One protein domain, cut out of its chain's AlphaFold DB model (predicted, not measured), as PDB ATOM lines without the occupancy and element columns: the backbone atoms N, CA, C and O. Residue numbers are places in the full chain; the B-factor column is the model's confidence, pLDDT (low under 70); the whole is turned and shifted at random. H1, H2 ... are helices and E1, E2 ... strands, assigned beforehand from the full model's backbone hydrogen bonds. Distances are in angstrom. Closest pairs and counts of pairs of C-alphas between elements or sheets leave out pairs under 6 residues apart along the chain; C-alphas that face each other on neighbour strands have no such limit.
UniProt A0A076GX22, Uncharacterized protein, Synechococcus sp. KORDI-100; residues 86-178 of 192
ATOM      1  N   TRP A  86      89.325  -5.362  68.993       97.06
ATOM      2  CA  TRP A  86      88.616  -5.061  67.749       97.06
ATOM      3  C   TRP A  86      87.297  -4.338  68.043       97.06
ATOM      4  O   TRP A  86      86.380  -4.941  68.603       97.06
ATOM      5  N   PRO A  87      87.124  -3.067  67.630       96.25
ATOM      6  CA  PRO A  87      85.878  -2.355  67.888       96.25
ATOM      7  C   PRO A  87      84.666  -3.021  67.231       96.25
ATOM      8  O   PRO A  87      83.607  -3.052  67.845       96.25
ATOM      9  N   ALA A  88      84.814  -3.575  66.025       97.00
ATOM     10  CA  ALA A  88      83.713  -4.230  65.320       97.00
ATOM     11  C   ALA A  88      83.203  -5.481  66.056       97.00
ATOM     12  O   ALA A  88      81.998  -5.717  66.099       97.00
ATOM     13  N   TRP A  89      84.097  -6.230  66.711       97.81
ATOM     14  CA  TRP A  89      83.716  -7.373  67.541       97.81
ATOM     15  C   TRP A  89      82.807  -6.950  68.697       97.81
ATOM     16  O   TRP A  89      81.734  -7.512  68.883       97.81
ATOM     17  N   TRP A  90      83.184  -5.904  69.432       96.88
ATOM     18  CA  TRP A  90      82.354  -5.423  70.537       96.88
ATOM     19  C   TRP A  90      81.045  -4.780  70.083       96.88
ATOM     20  O   TRP A  90      80.097  -4.771  70.855       96.88
ATOM     21  N   THR A  91      80.958  -4.278  68.848       96.75
ATOM     22  CA  THR A  91      79.672  -3.860  68.266       96.75
ATOM     23  C   THR A  91      78.735  -5.053  68.078       96.75
ATOM     24  O   THR A  91      77.573  -4.957  68.456       96.75
ATOM     25  N   LEU A  92      79.236  -6.184  67.564       96.88
ATOM     26  CA  LEU A  92      78.447  -7.416  67.449       96.88
ATOM     27  C   LEU A  92      77.991  -7.911  68.827       96.88
ATOM     28  O   LEU A  92      76.826  -8.254  68.995       96.88
ATOM     29  N   VAL A  93      78.886  -7.892  69.823       94.88
ATOM     30  CA  VAL A  93      78.545  -8.263  71.207       94.88
ATOM     31  C   VAL A  93      77.456  -7.354  71.773       94.88
ATOM     32  O   VAL A  93      76.480  -7.869  72.297       94.88
ATOM     33  N   SER A  94      77.555  -6.030  71.625       93.31
ATOM     34  CA  SER A  94      76.486  -5.116  72.057       93.31
ATOM     35  C   SER A  94      75.137  -5.446  71.405       93.31
ATOM     36  O   SER A  94      74.143  -5.578  72.109       93.31
ATOM     37  N   GLN A  95      75.106  -5.649  70.084       93.38
ATOM     38  CA  GLN A  95      73.873  -5.977  69.350       93.38
ATOM     39  C   GLN A  95      73.246  -7.292  69.820       93.38
ATOM     40  O   GLN A  95      72.033  -7.399  69.980       93.38
ATOM     41  N   ASP A  96      74.078  -8.300  70.043       91.81
ATOM     42  CA  ASP A  96      73.653  -9.599  70.540       91.81
ATOM     43  C   ASP A  96      73.108  -9.527  71.978       91.81
ATOM     44  O   ASP A  96      72.094 -10.161  72.284       91.81
ATOM     45  N   LEU A  97      73.734  -8.715  72.838       87.75
ATOM     46  CA  LEU A  97      73.251  -8.467  74.196       87.75
ATOM     47  C   LEU A  97      71.884  -7.754  74.187       87.75
ATOM     48  O   LEU A  97      70.978  -8.134  74.931       87.75
ATOM     49  N   GLU A  98      71.705  -6.765  73.311       87.69
ATOM     50  CA  GLU A  98      70.432  -6.056  73.129       87.69
ATOM     51  C   GLU A  98      69.317  -6.995  72.634       87.69
ATOM     52  O   GLU A  98      68.212  -7.001  73.184       87.69
ATOM     53  N   GLN A  99      69.601  -7.839  71.634       86.06
ATOM     54  CA  GLN A  99      68.627  -8.783  71.063       86.06
ATOM     55  C   GLN A  99      68.194  -9.865  72.048       86.06
ATOM     56  O   GLN A  99      67.029 -10.267  72.065       86.06
ATOM     57  N   ALA A 100      69.116 -10.319  72.892       80.06
ATOM     58  CA  ALA A 100      68.820 -11.287  73.935       80.06
ATOM     59  C   ALA A 100      67.939 -10.722  75.059       80.06
ATOM     60  O   ALA A 100      67.547 -11.481  75.946       80.06
ATOM     61  N   ARG A 101      67.610  -9.419  75.015       70.38
ATOM     62  CA  ARG A 101      66.813  -8.714  76.025       70.38
ATOM     63  C   ARG A 101      67.368  -8.933  77.427       70.38
ATOM     64  O   ARG A 101      66.612  -9.217  78.359       70.38
ATOM     65  N   PHE A 102      68.689  -8.826  77.572       74.62
ATOM     66  CA  PHE A 102      69.292  -8.908  78.893       74.62
ATOM     67  C   PHE A 102      68.678  -7.848  79.804       74.62
ATOM     68  O   PHE A 102      68.511  -6.688  79.425       74.62
ATOM     69  N   GLY A 103      68.240  -8.300  80.978       69.75
ATOM     70  CA  GLY A 103      67.560  -7.446  81.935       69.75
ATOM     71  C   GLY A 103      68.494  -6.355  82.467       69.75
ATOM     72  O   GLY A 103      69.717  -6.482  82.374       69.75
ATOM     73  N   PRO A 104      67.941  -5.312  83.107       75.88
ATOM     74  CA  PRO A 104      68.735  -4.221  83.682       75.88
ATOM     75  C   PRO A 104      69.762  -4.691  84.728       75.88
ATOM     76  O   PRO A 104      70.699  -3.964  85.041       75.88
ATOM     77  N   ASN A 105      69.612  -5.914  85.242       87.06
ATOM     78  CA  ASN A 105      70.454  -6.481  86.289       87.06
ATOM     79  C   ASN A 105      71.513  -7.463  85.758       87.06
ATOM     80  O   ASN A 105      72.083  -8.227  86.535       87.06
ATOM     81  N   THR A 106      71.757  -7.518  84.446       89.44
ATOM     82  CA  THR A 106      72.771  -8.419  83.887       89.44
ATOM     83  C   THR A 106      74.189  -7.947  84.213       89.44
ATOM     84  O   THR A 106      74.587  -6.839  83.857       89.44
ATOM     85  N   THR A 107      74.974  -8.831  84.829       92.56
ATOM     86  CA  THR A 107      76.396  -8.631  85.132       92.56
ATOM     87  C   THR A 107      77.234  -9.593  84.299       92.56
ATOM     88  O   THR A 107      77.054 -10.809  84.364       92.56
ATOM     89  N   LEU A 108      78.182  -9.062  83.528       93.12
ATOM     90  CA  LEU A 108      79.081  -9.870  82.706       93.12
ATOM     91  C   LEU A 108      80.187 -10.479  83.577       93.12
ATOM     92  O   LEU A 108      80.924  -9.770  84.262       93.12
ATOM     93  N   ILE A 109      80.328 -11.796  83.514       93.06
ATOM     94  CA  ILE A 109      81.286 -12.572  84.296       93.06
ATOM     95  C   ILE A 109      82.457 -12.957  83.406       93.06
ATOM     96  O   ILE A 109      82.277 -13.624  82.387       93.06
ATOM     97  N   HIS A 110      83.665 -12.558  83.783       92.88
ATOM     98  CA  HIS A 110      84.889 -12.951  83.088       92.88
ATOM     99  C   HIS A 110      85.742 -13.883  83.952       92.88
ATOM    100  O   HIS A 110      85.601 -13.942  85.172       92.88
ATOM    101  N   HIS A 111      86.662 -14.611  83.321       88.81
ATOM    102  CA  HIS A 111      87.641 -15.409  84.060       88.81
ATOM    103  C   HIS A 111      88.578 -14.506  84.871       88.81
ATOM    104  O   HIS A 111      88.687 -13.308  84.595       88.81
ATOM    105  N   GLN A 112      89.277 -15.072  85.851       86.69
ATOM    106  CA  GLN A 112      90.225 -14.315  86.658       86.69
ATOM    107  C   GLN A 112      91.341 -13.722  85.785       86.69
ATOM    108  O   GLN A 112      92.000 -14.425  85.017       86.69
ATOM    109  N   LEU A 113      91.548 -12.412  85.908       87.12
ATOM    110  CA  LEU A 113      92.617 -11.680  85.234       87.12
ATOM    111  C   LEU A 113      93.609 -11.171  86.275       87.12
ATOM    112  O   LEU A 113      93.252 -10.899  87.420       87.12
ATOM    113  N   ARG A 114      94.868 -11.002  85.870       82.88
ATOM    114  CA  ARG A 114      95.877 -10.386  86.736       82.88
ATOM    115  C   ARG A 114      95.491  -8.930  87.017       82.88
ATOM    116  O   ARG A 114      95.349  -8.145  86.078       82.88
ATOM    117  N   SER A 115      95.389  -8.591  88.301       79.00
ATOM    118  CA  SER A 115      95.096  -7.232  88.774       79.00
ATOM    119  C   SER A 115      96.020  -6.188  88.129       79.00
ATOM    120  O   SER A 115      97.218  -6.435  87.944       79.00
ATOM    121  N   GLY A 116      95.454  -5.043  87.739       83.25
ATOM    122  CA  GLY A 116      96.165  -3.910  87.144       83.25
ATOM    123  C   GLY A 116      96.403  -4.007  85.634       83.25
ATOM    124  O   GLY A 116      96.582  -2.981  84.981       83.25
ATOM    125  N   VAL A 117      96.383  -5.207  85.039       84.56
ATOM    126  CA  VAL A 117      96.659  -5.377  83.597       84.56
ATOM    127  C   VAL A 117      95.421  -5.091  82.753       84.56
ATOM    128  O   VAL A 117      95.508  -4.438  81.712       84.56
ATOM    129  N   ALA A 118      94.267  -5.597  83.187       91.38
ATOM    130  CA  ALA A 118      93.029  -5.521  82.421       91.38
ATOM    131  C   ALA A 118      92.062  -4.444  82.927       91.38
ATOM    132  O   ALA A 118      91.094  -4.154  82.237       91.38
ATOM    133  N   ASP A 119      92.321  -3.813  84.071       91.50
ATOM    134  CA  ASP A 119      91.351  -2.970  84.784       91.50
ATOM    135  C   ASP A 119      90.809  -1.828  83.914       91.50
ATOM    136  O   ASP A 119      89.597  -1.675  83.754       91.50
ATOM    137  N   ARG A 120      91.697  -1.070  83.253       93.00
ATOM    138  CA  ARG A 120      91.288   0.009  82.335       93.00
ATOM    139  C   ARG A 120      90.483  -0.522  81.148       93.00
ATOM    140  O   ARG A 120      89.546   0.139  80.692       93.00
ATOM    141  N   PHE A 121      90.860  -1.691  80.634       94.56
ATOM    142  CA  PHE A 121      90.163  -2.340  79.530       94.56
ATOM    143  C   PHE A 121      88.759  -2.776  79.966       94.56
ATOM    144  O   PHE A 121      87.793  -2.414  79.304       94.56
ATOM    145  N   LEU A 122      88.638  -3.465  81.104       94.88
ATOM    146  CA  LEU A 122      87.371  -3.918  81.676       94.88
ATOM    147  C   LEU A 122      86.443  -2.749  82.002       94.88
ATOM    148  O   LEU A 122      85.269  -2.795  81.654       94.88
ATOM    149  N   TRP A 123      86.963  -1.669  82.589       94.06
ATOM    150  CA  TRP A 123      86.177  -0.464  82.850       94.06
ATOM    151  C   TRP A 123      85.622   0.146  81.557       94.06
ATOM    152  O   TRP A 123      84.434   0.461  81.462       94.06
ATOM    153  N   SER A 124      86.466   0.271  80.531       95.38
ATOM    154  CA  SER A 124      86.052   0.822  79.235       95.38
ATOM    155  C   SER A 124      85.037  -0.085  78.537       95.38
ATOM    156  O   SER A 124      84.075   0.403  77.943       95.38
ATOM    157  N   LEU A 125      85.236  -1.402  78.624       95.81
ATOM    158  CA  LEU A 125      84.350  -2.400  78.038       95.81
ATOM    159  C   LEU A 125      82.993  -2.427  78.747       95.81
ATOM    160  O   LEU A 125      81.970  -2.395  78.072       95.81
ATOM    161  N   SER A 126      82.978  -2.396  80.080       94.94
ATOM    162  CA  SER A 126      81.760  -2.305  80.890       94.94
ATOM    163  C   SER A 126      80.914  -1.102  80.478       94.94
ATOM    164  O   SER A 126      79.731  -1.243  80.179       94.94
ATOM    165  N   ARG A 127      81.541   0.075  80.344       94.38
ATOM    166  CA  ARG A 127      80.851   1.284  79.873       94.38
ATOM    167  C   ARG A 127      80.313   1.151  78.455       94.38
ATOM    168  O   ARG A 127      79.240   1.668  78.173       94.38
ATOM    169  N   ARG A 128      81.060   0.495  77.567       93.81
ATOM    170  CA  ARG A 128      80.649   0.285  76.176       93.81
ATOM    171  C   ARG A 128      79.461  -0.669  76.063       93.81
ATOM    172  O   ARG A 128      78.596  -0.442  75.230       93.81
ATOM    173  N   LEU A 129      79.457  -1.739  76.853       92.38
ATOM    174  CA  LEU A 129      78.409  -2.758  76.823       92.38
ATOM    175  C   LEU A 129      77.191  -2.377  77.675       92.38
ATOM    176  O   LEU A 129      76.152  -3.009  77.547       92.38
ATOM    177  N   GLY A 130      77.308  -1.363  78.540       91.50
ATOM    178  CA  GLY A 130      76.223  -0.938  79.425       91.50
ATOM    179  C   GLY A 130      75.950  -1.909  80.578       91.50
ATOM    180  O   GLY A 130      74.949  -1.755  81.270       91.50
ATOM    181  N   CYS A 131      76.833  -2.883  80.805       91.62
ATOM    182  CA  CYS A 131      76.686  -3.895  81.845       91.62
ATOM    183  C   CYS A 131      77.848  -3.818  82.844       91.62
ATOM    184  O   CYS A 131      79.011  -3.701  82.429       91.62
ATOM    185  N   PRO A 132      77.579  -3.941  84.156       93.56
ATOM    186  CA  PRO A 132      78.619  -4.203  85.140       93.56
ATOM    187  C   PRO A 132      79.415  -5.462  84.782       93.56
ATOM    188  O   PRO A 132      78.893  -6.388  84.158       93.56
ATOM    189  N   MET A 133      80.680  -5.504  85.193       93.94
ATOM    190  CA  MET A 133      81.552  -6.659  84.992       93.94
ATOM    191  C   MET A 133      82.177  -7.085  86.315       93.94
ATOM    192  O   MET A 133      82.544  -6.230  87.120       93.94
ATOM    193  N   THR A 134      82.323  -8.391  86.526       93.50
ATOM    194  CA  THR A 134      83.068  -8.942  87.665       93.50
ATOM    195  C   THR A 134      83.774 -10.235  87.273       93.50
ATOM    196  O   THR A 134      83.390 -10.899  86.304       93.50
ATOM    197  N   SER A 135      84.817 -10.599  88.019       93.00
ATOM    198  CA  SER A 135      85.459 -11.896  87.837       93.00
ATOM    199  C   SER A 135      84.559 -13.018  88.362       93.00
ATOM    200  O   SER A 135      83.684 -12.793  89.203       93.00
ATOM    201  N   PHE A 136      84.766 -14.233  87.859       91.19
ATOM    202  CA  PHE A 136      84.070 -15.425  88.338       91.19
ATOM    203  C   PHE A 136      84.312 -15.691  89.827       91.19
ATOM    204  O   PHE A 136      83.370 -16.040  90.532       91.19
ATOM    205  N   ASP A 137      85.533 -15.468  90.314       89.94
ATOM    206  CA  ASP A 137      85.886 -15.710  91.718       89.94
ATOM    207  C   ASP A 137      85.226 -14.685  92.652       89.94
ATOM    208  O   ASP A 137      84.827 -15.029  93.761       89.94
ATOM    209  N   ASP A 138      85.032 -13.451  92.175       92.56
ATOM    210  CA  ASP A 138      84.371 -12.378  92.930       92.56
ATOM    211  C   ASP A 138      82.835 -12.424  92.817       92.56
ATOM    212  O   ASP A 138      82.127 -11.659  93.480       92.56
ATOM    213  N   TRP A 139      82.284 -13.288  91.953       91.19
ATOM    214  CA  TRP A 139      80.843 -13.363  91.702       91.19
ATOM    215  C   TRP A 139      80.009 -13.662  92.960       91.19
ATOM    216  O   TRP A 139      78.995 -12.981  93.141       91.19
ATOM    217  N   PRO A 140      80.380 -14.605  93.854       91.06
ATOM    218  CA  PRO A 140      79.615 -14.863  95.076       91.06
ATOM    219  C   PRO A 140      79.455 -13.613  95.953       91.06
ATOM    220  O   PRO A 140      78.339 -13.280  96.359       91.06
ATOM    221  N   ASP A 141      80.543 -12.867  96.160       94.00
ATOM    222  CA  ASP A 141      80.555 -11.645  96.971       94.00
ATOM    223  C   ASP A 141      79.840 -10.482  96.280       94.00
ATOM    224  O   ASP A 141      79.214  -9.638  96.931       94.00
ATOM    225  N   TYR A 142      79.925 -10.408  94.949       93.31
ATOM    226  CA  TYR A 142      79.159  -9.448  94.160       93.31
ATOM    227  C   TYR A 142      77.657  -9.721  94.286       93.31
ATOM    228  O   TYR A 142      76.889  -8.810  94.591       93.31
ATOM    229  N   ARG A 143      77.232 -10.977  94.118       91.69
ATOM    230  CA  ARG A 143      75.825 -11.389  94.208       91.69
ATOM    231  C   ARG A 143      75.246 -11.170  95.604       91.69
ATOM    232  O   ARG A 143      74.097 -10.759  95.718       91.69
ATOM    233  N   ALA A 144      76.030 -11.381  96.662       93.62
ATOM    234  CA  ALA A 144      75.602 -11.082  98.029       93.62
ATOM    235  C   ALA A 144      75.263  -9.590  98.231       93.62
ATOM    236  O   ALA A 144      74.340  -9.260  98.972       93.62
ATOM    237  N   ARG A 145      75.980  -8.687  97.545       95.44
ATOM    238  CA  ARG A 145      75.732  -7.232  97.563       95.44
ATOM    239  C   ARG A 145      74.684  -6.774  96.548       95.44
ATOM    240  O   ARG A 145      74.084  -5.719  96.731       95.44
ATOM    241  N   HIS A 146      74.461  -7.561  95.499       93.12
ATOM    242  CA  HIS A 146      73.508  -7.290  94.424       93.12
ATOM    243  C   HIS A 146      72.610  -8.520  94.186       93.12
ATOM    244  O   HIS A 146      72.812  -9.237  93.204       93.12
ATOM    245  N   PRO A 147      71.624  -8.789  95.068       90.62
ATOM    246  CA  PRO A 147      70.839 -10.029  95.035       90.62
ATOM    247  C   PRO A 147      70.071 -10.259  93.728       90.62
ATOM    248  O   PRO A 147      69.904 -11.405  93.310       90.62
ATOM    249  N   ASP A 148      69.659  -9.175  93.067       89.94
ATOM    250  CA  ASP A 148      68.904  -9.214  91.812       89.94
ATOM    251  C   ASP A 148      69.795  -9.342  90.565       89.94
ATOM    252  O   ASP A 148      69.281  -9.400  89.445       89.94
ATOM    253  N   ALA A 149      71.125  -9.363  90.734       90.38
ATOM    254  CA  ALA A 149      72.066  -9.481  89.630       90.38
ATOM    255  C   ALA A 149      71.967 -10.855  88.954       90.38
ATOM    256  O   ALA A 149      71.977 -11.905  89.603       90.38
ATOM    257  N   SER A 150      71.936 -10.847  87.623       87.75
ATOM    258  CA  SER A 150      71.908 -12.046  86.791       87.75
ATOM    259  C   SER A 150      73.257 -12.220  86.091       87.75
ATOM    260  O   SER A 150      73.675 -11.320  85.358       87.75
ATOM    261  N   PRO A 151      73.968 -13.338  86.302       88.81
ATOM    262  CA  PRO A 151      75.300 -13.499  85.749       88.81
ATOM    263  C   PRO A 151      75.252 -13.930  84.281       88.81
ATOM    264  O   PRO A 151      74.517 -14.845  83.912       88.81
ATOM    265  N   PHE A 152      76.107 -13.329  83.460       88.62
ATOM    266  CA  PHE A 152      76.302 -13.690  82.058       88.62
ATOM    267  C   PHE A 152      77.784 -13.987  81.790       88.62
ATOM    268  O   PHE A 152      78.593 -13.060  81.808       88.62
ATOM    269  N   PRO A 153      78.194 -15.240  81.533       89.38
ATOM    270  CA  PRO A 153      79.582 -15.540  81.212       89.38
ATOM    271  C   PRO A 153      80.006 -14.915  79.887       89.38
ATOM    272  O   PRO A 153      79.566 -15.303  78.807       89.38
ATOM    273  N   LEU A 154      80.965 -14.002  79.964       92.00
ATOM    274  CA  LEU A 154      81.629 -13.415  78.814       92.00
ATOM    275  C   LEU A 154      82.820 -14.296  78.401       92.00
ATOM    276  O   LEU A 154      83.984 -13.988  78.671       92.00
ATOM    277  N   VAL A 155      82.513 -15.428  77.762       92.00
ATOM    278  CA  VAL A 155      83.499 -16.415  77.291       92.00
ATOM    279  C   VAL A 155      83.332 -16.711  75.810       92.00
ATOM    280  O   VAL A 155      82.222 -16.877  75.316       92.00
ATOM    281  N   LEU A 156      84.451 -16.806  75.088       92.94
ATOM    282  CA  LEU A 156      84.413 -17.013  73.641       92.94
ATOM    283  C   LEU A 156      83.865 -18.400  73.271       92.94
ATOM    284  O   LEU A 156      83.057 -18.519  72.361       92.94
ATOM    285  N   ALA A 157      84.293 -19.435  73.989       91.25
ATOM    286  CA  ALA A 157      83.917 -20.831  73.785       91.25
ATOM    287  C   ALA A 157      83.720 -21.515  75.152       91.25
ATOM    288  O   ALA A 157      84.228 -20.984  76.151       91.25
ATOM    289  N   PRO A 158      83.040 -22.678  75.215       87.75
ATOM    290  CA  PRO A 158      82.859 -23.422  76.457       87.75
ATOM    291  C   PRO A 158      84.178 -23.651  77.200       87.75
ATOM    292  O   PRO A 158      85.152 -24.172  76.648       87.75
ATOM    293  N   ASN A 159      84.205 -23.284  78.477       83.38
ATOM    294  CA  ASN A 159      85.339 -23.493  79.366       83.38
ATOM    295  C   ASN A 159      84.874 -23.921  80.769       83.38
ATOM    296  O   ASN A 159      83.682 -24.092  81.026       83.38
ATOM    297  N   ARG A 160      85.839 -24.126  81.676       79.56
ATOM    298  CA  ARG A 160      85.575 -24.527  83.067       79.56
ATOM    299  C   ARG A 160      84.625 -23.551  83.770       79.56
ATOM    300  O   ARG A 160      83.658 -23.987  84.375       79.56
ATOM    301  N   MET A 161      84.851 -22.250  83.598       82.50
ATOM    302  CA  MET A 161      84.031 -21.190  84.190       82.50
ATOM    303  C   MET A 161      82.565 -21.291  83.756       82.50
ATOM    304  O   MET A 161      81.682 -21.354  84.602       82.50
ATOM    305  N   SER A 162      82.288 -21.378  82.450       76.69
ATOM    306  CA  SER A 162      80.908 -21.507  81.958       76.69
ATOM    307  C   SER A 162      80.217 -22.794  82.418       76.69
ATOM    308  O   SER A 162      78.993 -22.821  82.480       76.69
ATOM    309  N   ALA A 163      80.981 -23.846  82.734       78.81
ATOM    310  CA  ALA A 163      80.449 -25.114  83.230       78.81
ATOM    311  C   ALA A 163      80.176 -25.106  84.746       78.81
ATOM    312  O   ALA A 163      79.257 -25.781  85.196       78.81
ATOM    313  N   GLU A 164      80.965 -24.364  85.526       80.88
ATOM    314  CA  GLU A 164      80.876 -24.314  86.997       80.88
ATOM    315  C   GLU A 164      79.962 -23.190  87.519       80.88
ATOM    316  O   GLU A 164      79.657 -23.133  88.712       80.88
ATOM    317  N   MET A 165      79.495 -22.290  86.649       76.00
ATOM    318  CA  MET A 165      78.575 -21.219  87.039       76.00
ATOM    319  C   MET A 165      77.265 -21.756  87.623       76.00
ATOM    320  O   MET A 165      76.626 -22.632  87.046       76.00
ATOM    321  N   THR A 166      76.862 -21.191  88.767       65.19
ATOM    322  CA  THR A 166      75.611 -21.521  89.466       65.19
ATOM    323  C   THR A 166      74.757 -20.253  89.691       65.19
ATOM    324  O   THR A 166      75.262 -19.289  90.276       65.19
ATOM    325  N   PRO A 167      73.468 -20.232  89.284       65.38
ATOM    326  CA  PRO A 167      72.811 -21.272  88.483       65.38
ATOM    327  C   PRO A 167      73.541 -21.470  87.142       65.38
ATOM    328  O   PRO A 167      74.260 -20.554  86.727       65.38
ATOM    329  N   PRO A 168      73.404 -22.648  86.495       59.44
ATOM    330  CA  PRO A 168      73.984 -22.889  85.182       59.44
ATOM    331  C   PRO A 168      73.693 -21.697  84.291       59.44
ATOM    332  O   PRO A 168      72.547 -21.241  84.226       59.44
ATOM    333  N   SER A 169      74.729 -21.164  83.649       59.69
ATOM    334  CA  SER A 169      74.527 -20.100  82.679       59.69
ATOM    335  C   SER A 169      73.541 -20.601  81.634       59.69
ATOM    336  O   SER A 169      73.867 -21.473  80.833       59.69
ATOM    337  N   VAL A 170      72.336 -20.033  81.628       59.94
ATOM    338  CA  VAL A 170      71.326 -20.305  80.594       59.94
ATOM    339  C   VAL A 170      71.819 -19.792  79.233       59.94
ATOM    340  O   VAL A 170      71.292 -20.135  78.179       59.94
ATOM    341  N   THR A 171      72.856 -18.957  79.246       72.75
ATOM    342  CA  THR A 171      73.402 -18.301  78.073       72.75
ATOM    343  C   THR A 171      74.588 -19.057  77.498       72.75
ATOM    344  O   THR A 171      75.584 -19.305  78.180       72.75
ATOM    345  N   ALA A 172      74.461 -19.397  76.218       85.31
ATOM    346  CA  ALA A 172      75.503 -20.046  75.438       85.31
ATOM    347  C   ALA A 172      76.755 -19.145  75.313       85.31
ATOM    348  O   ALA A 172      76.607 -17.922  75.194       85.31
ATOM    349  N   PRO A 173      77.974 -19.720  75.304       90.12
ATOM    350  CA  PRO A 173      79.216 -19.024  74.958       90.12
ATOM    351  C   PRO A 173      79.124 -18.229  73.655       90.12
ATOM    352  O   PRO A 173      78.353 -18.574  72.761       90.12
ATOM    353  N   LEU A 174      79.956 -17.195  73.502       93.25
ATOM    354  CA  LEU A 174      79.811 -16.231  72.407       93.25
ATOM    355  C   LEU A 174      79.864 -16.882  71.011       93.25
ATOM    356  O   LEU A 174      79.067 -16.519  70.155       93.25
ATOM    357  N   LEU A 175      80.731 -17.872  70.768       94.31
ATOM    358  CA  LEU A 175      80.801 -18.574  69.473       94.31
ATOM    359  C   LEU A 175      79.636 -19.533  69.200       94.31
ATOM    360  O   LEU A 175      79.472 -19.980  68.069       94.31
ATOM    361  N   GLU A 176      78.825 -19.870  70.197       92.50
ATOM    362  CA  GLU A 176      77.619 -20.680  69.991       92.50
ATOM    363  C   GLU A 176      76.410 -19.816  69.608       92.50
ATOM    364  O   GLU A 176      75.378 -20.329  69.179       92.50
ATOM    365  N   ARG A 177      76.551 -18.492  69.703       91.94
ATOM    366  CA  ARG A 177      75.507 -17.523  69.378       91.94
ATOM    367  C   ARG A 177      75.601 -17.163  67.892       91.94
ATOM    368  O   ARG A 177      76.642 -16.653  67.471       91.94
ATOM    369  N   PRO A 178      74.549 -17.409  67.078       94.00
ATOM    370  CA  PRO A 178      74.633 -17.262  65.625       94.00
ATOM    371  C   PRO A 178      75.125 -15.889  65.159       94.00
ATOM    372  O   PRO A 178      76.036 -15.842  64.339       94.00
TER     373      PRO A 178
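Overview. This is residues 86 to 178 of the 192 residues of an uncharacterized protein of Synechococcus sp. KORDI-100 (UniProt A0A076GX22). A small sheet of three parallel strands sits in the middle, with E1 between E2 and E3, and helices are spread round it: H2 packs on it, while H3 and H4 only graze it. H1 is off the sheet and meets H2 with a part of its length, a loop running into H2 sticks out at residues 114 to 121, and a tail without a named element follows H4. The printed part has 93 residues with four named helices and three named strands, in the order H1 E1 H2 E2 H3 E3 H4, and the class is mixed, helices and strands. It is compact and rounded, with a radius of gyration of the C-alphas of 12.6 A and spans of 33 by 30 by 26 A.

Arrangement. H1, residues 87 to 99, is not on the sheet. With its residues 90 to 94 alone it touches H2, residues 119 to 129; the closest C-alphas are those of Ser 94 and Leu 129, 5.7 A apart. The two run the same way at a steep tilt of 49 degrees. E1, residues 106 to 110, is the inner strand, and E2, residues 133 to 135, is an edge strand parallel to it at 40 degrees, with N 134 and O 108 within hydrogen-bond range at 3.0 A. E1, H2 and E2 form a strand-helix-strand unit, two parallel neighbour strands with a helix between them along the chain, and its crossover is right-handed. H2 is on the sheet, and its closest C-alphas with E2 are those of Ser 126 and Met 133, 6.0 A apart. H3, residues 139 to 145, only grazes the sheet with residues 139 to 143; the closest C-alphas of H3 and E1 are those of Trp 139 and Ile 109, 7.5 A apart. E3, residues 150 to 153, is the other edge strand, parallel to E1 at 33 degrees, with N 109 and O 152 at 2.7 A. E2, H3 and E3 form a split unit, with E1 between the strands in the sheet, and its crossover is right-handed. H4, residues 160 to 164, only grazes the sheet with residues 161 to 163; the C-alphas of Ser 162 and Pro 153, the closest of H4 and E3, are 6.2 A apart. H3 and H4 are apart. In H1, H2, H3 and H4 every O i to N i+4 pair is within hydrogen-bond range.

Along the chain. H1 begins at C-alpha 87, (85.878, -2.355, 67.888), and is 18.7 A long. E1 measures 13.0 A and H2 15.2 A. H4 ends at C-alpha 164, (80.876, -24.314, 86.997).

Size, cuts and confidence. The C-alphas of Ala 88 and Ala 144, the two farthest apart, are 34.4 A apart. The printed part has no cut and no long link between elements. Residue 103 and residues 166 to 170 have pLDDT under 70.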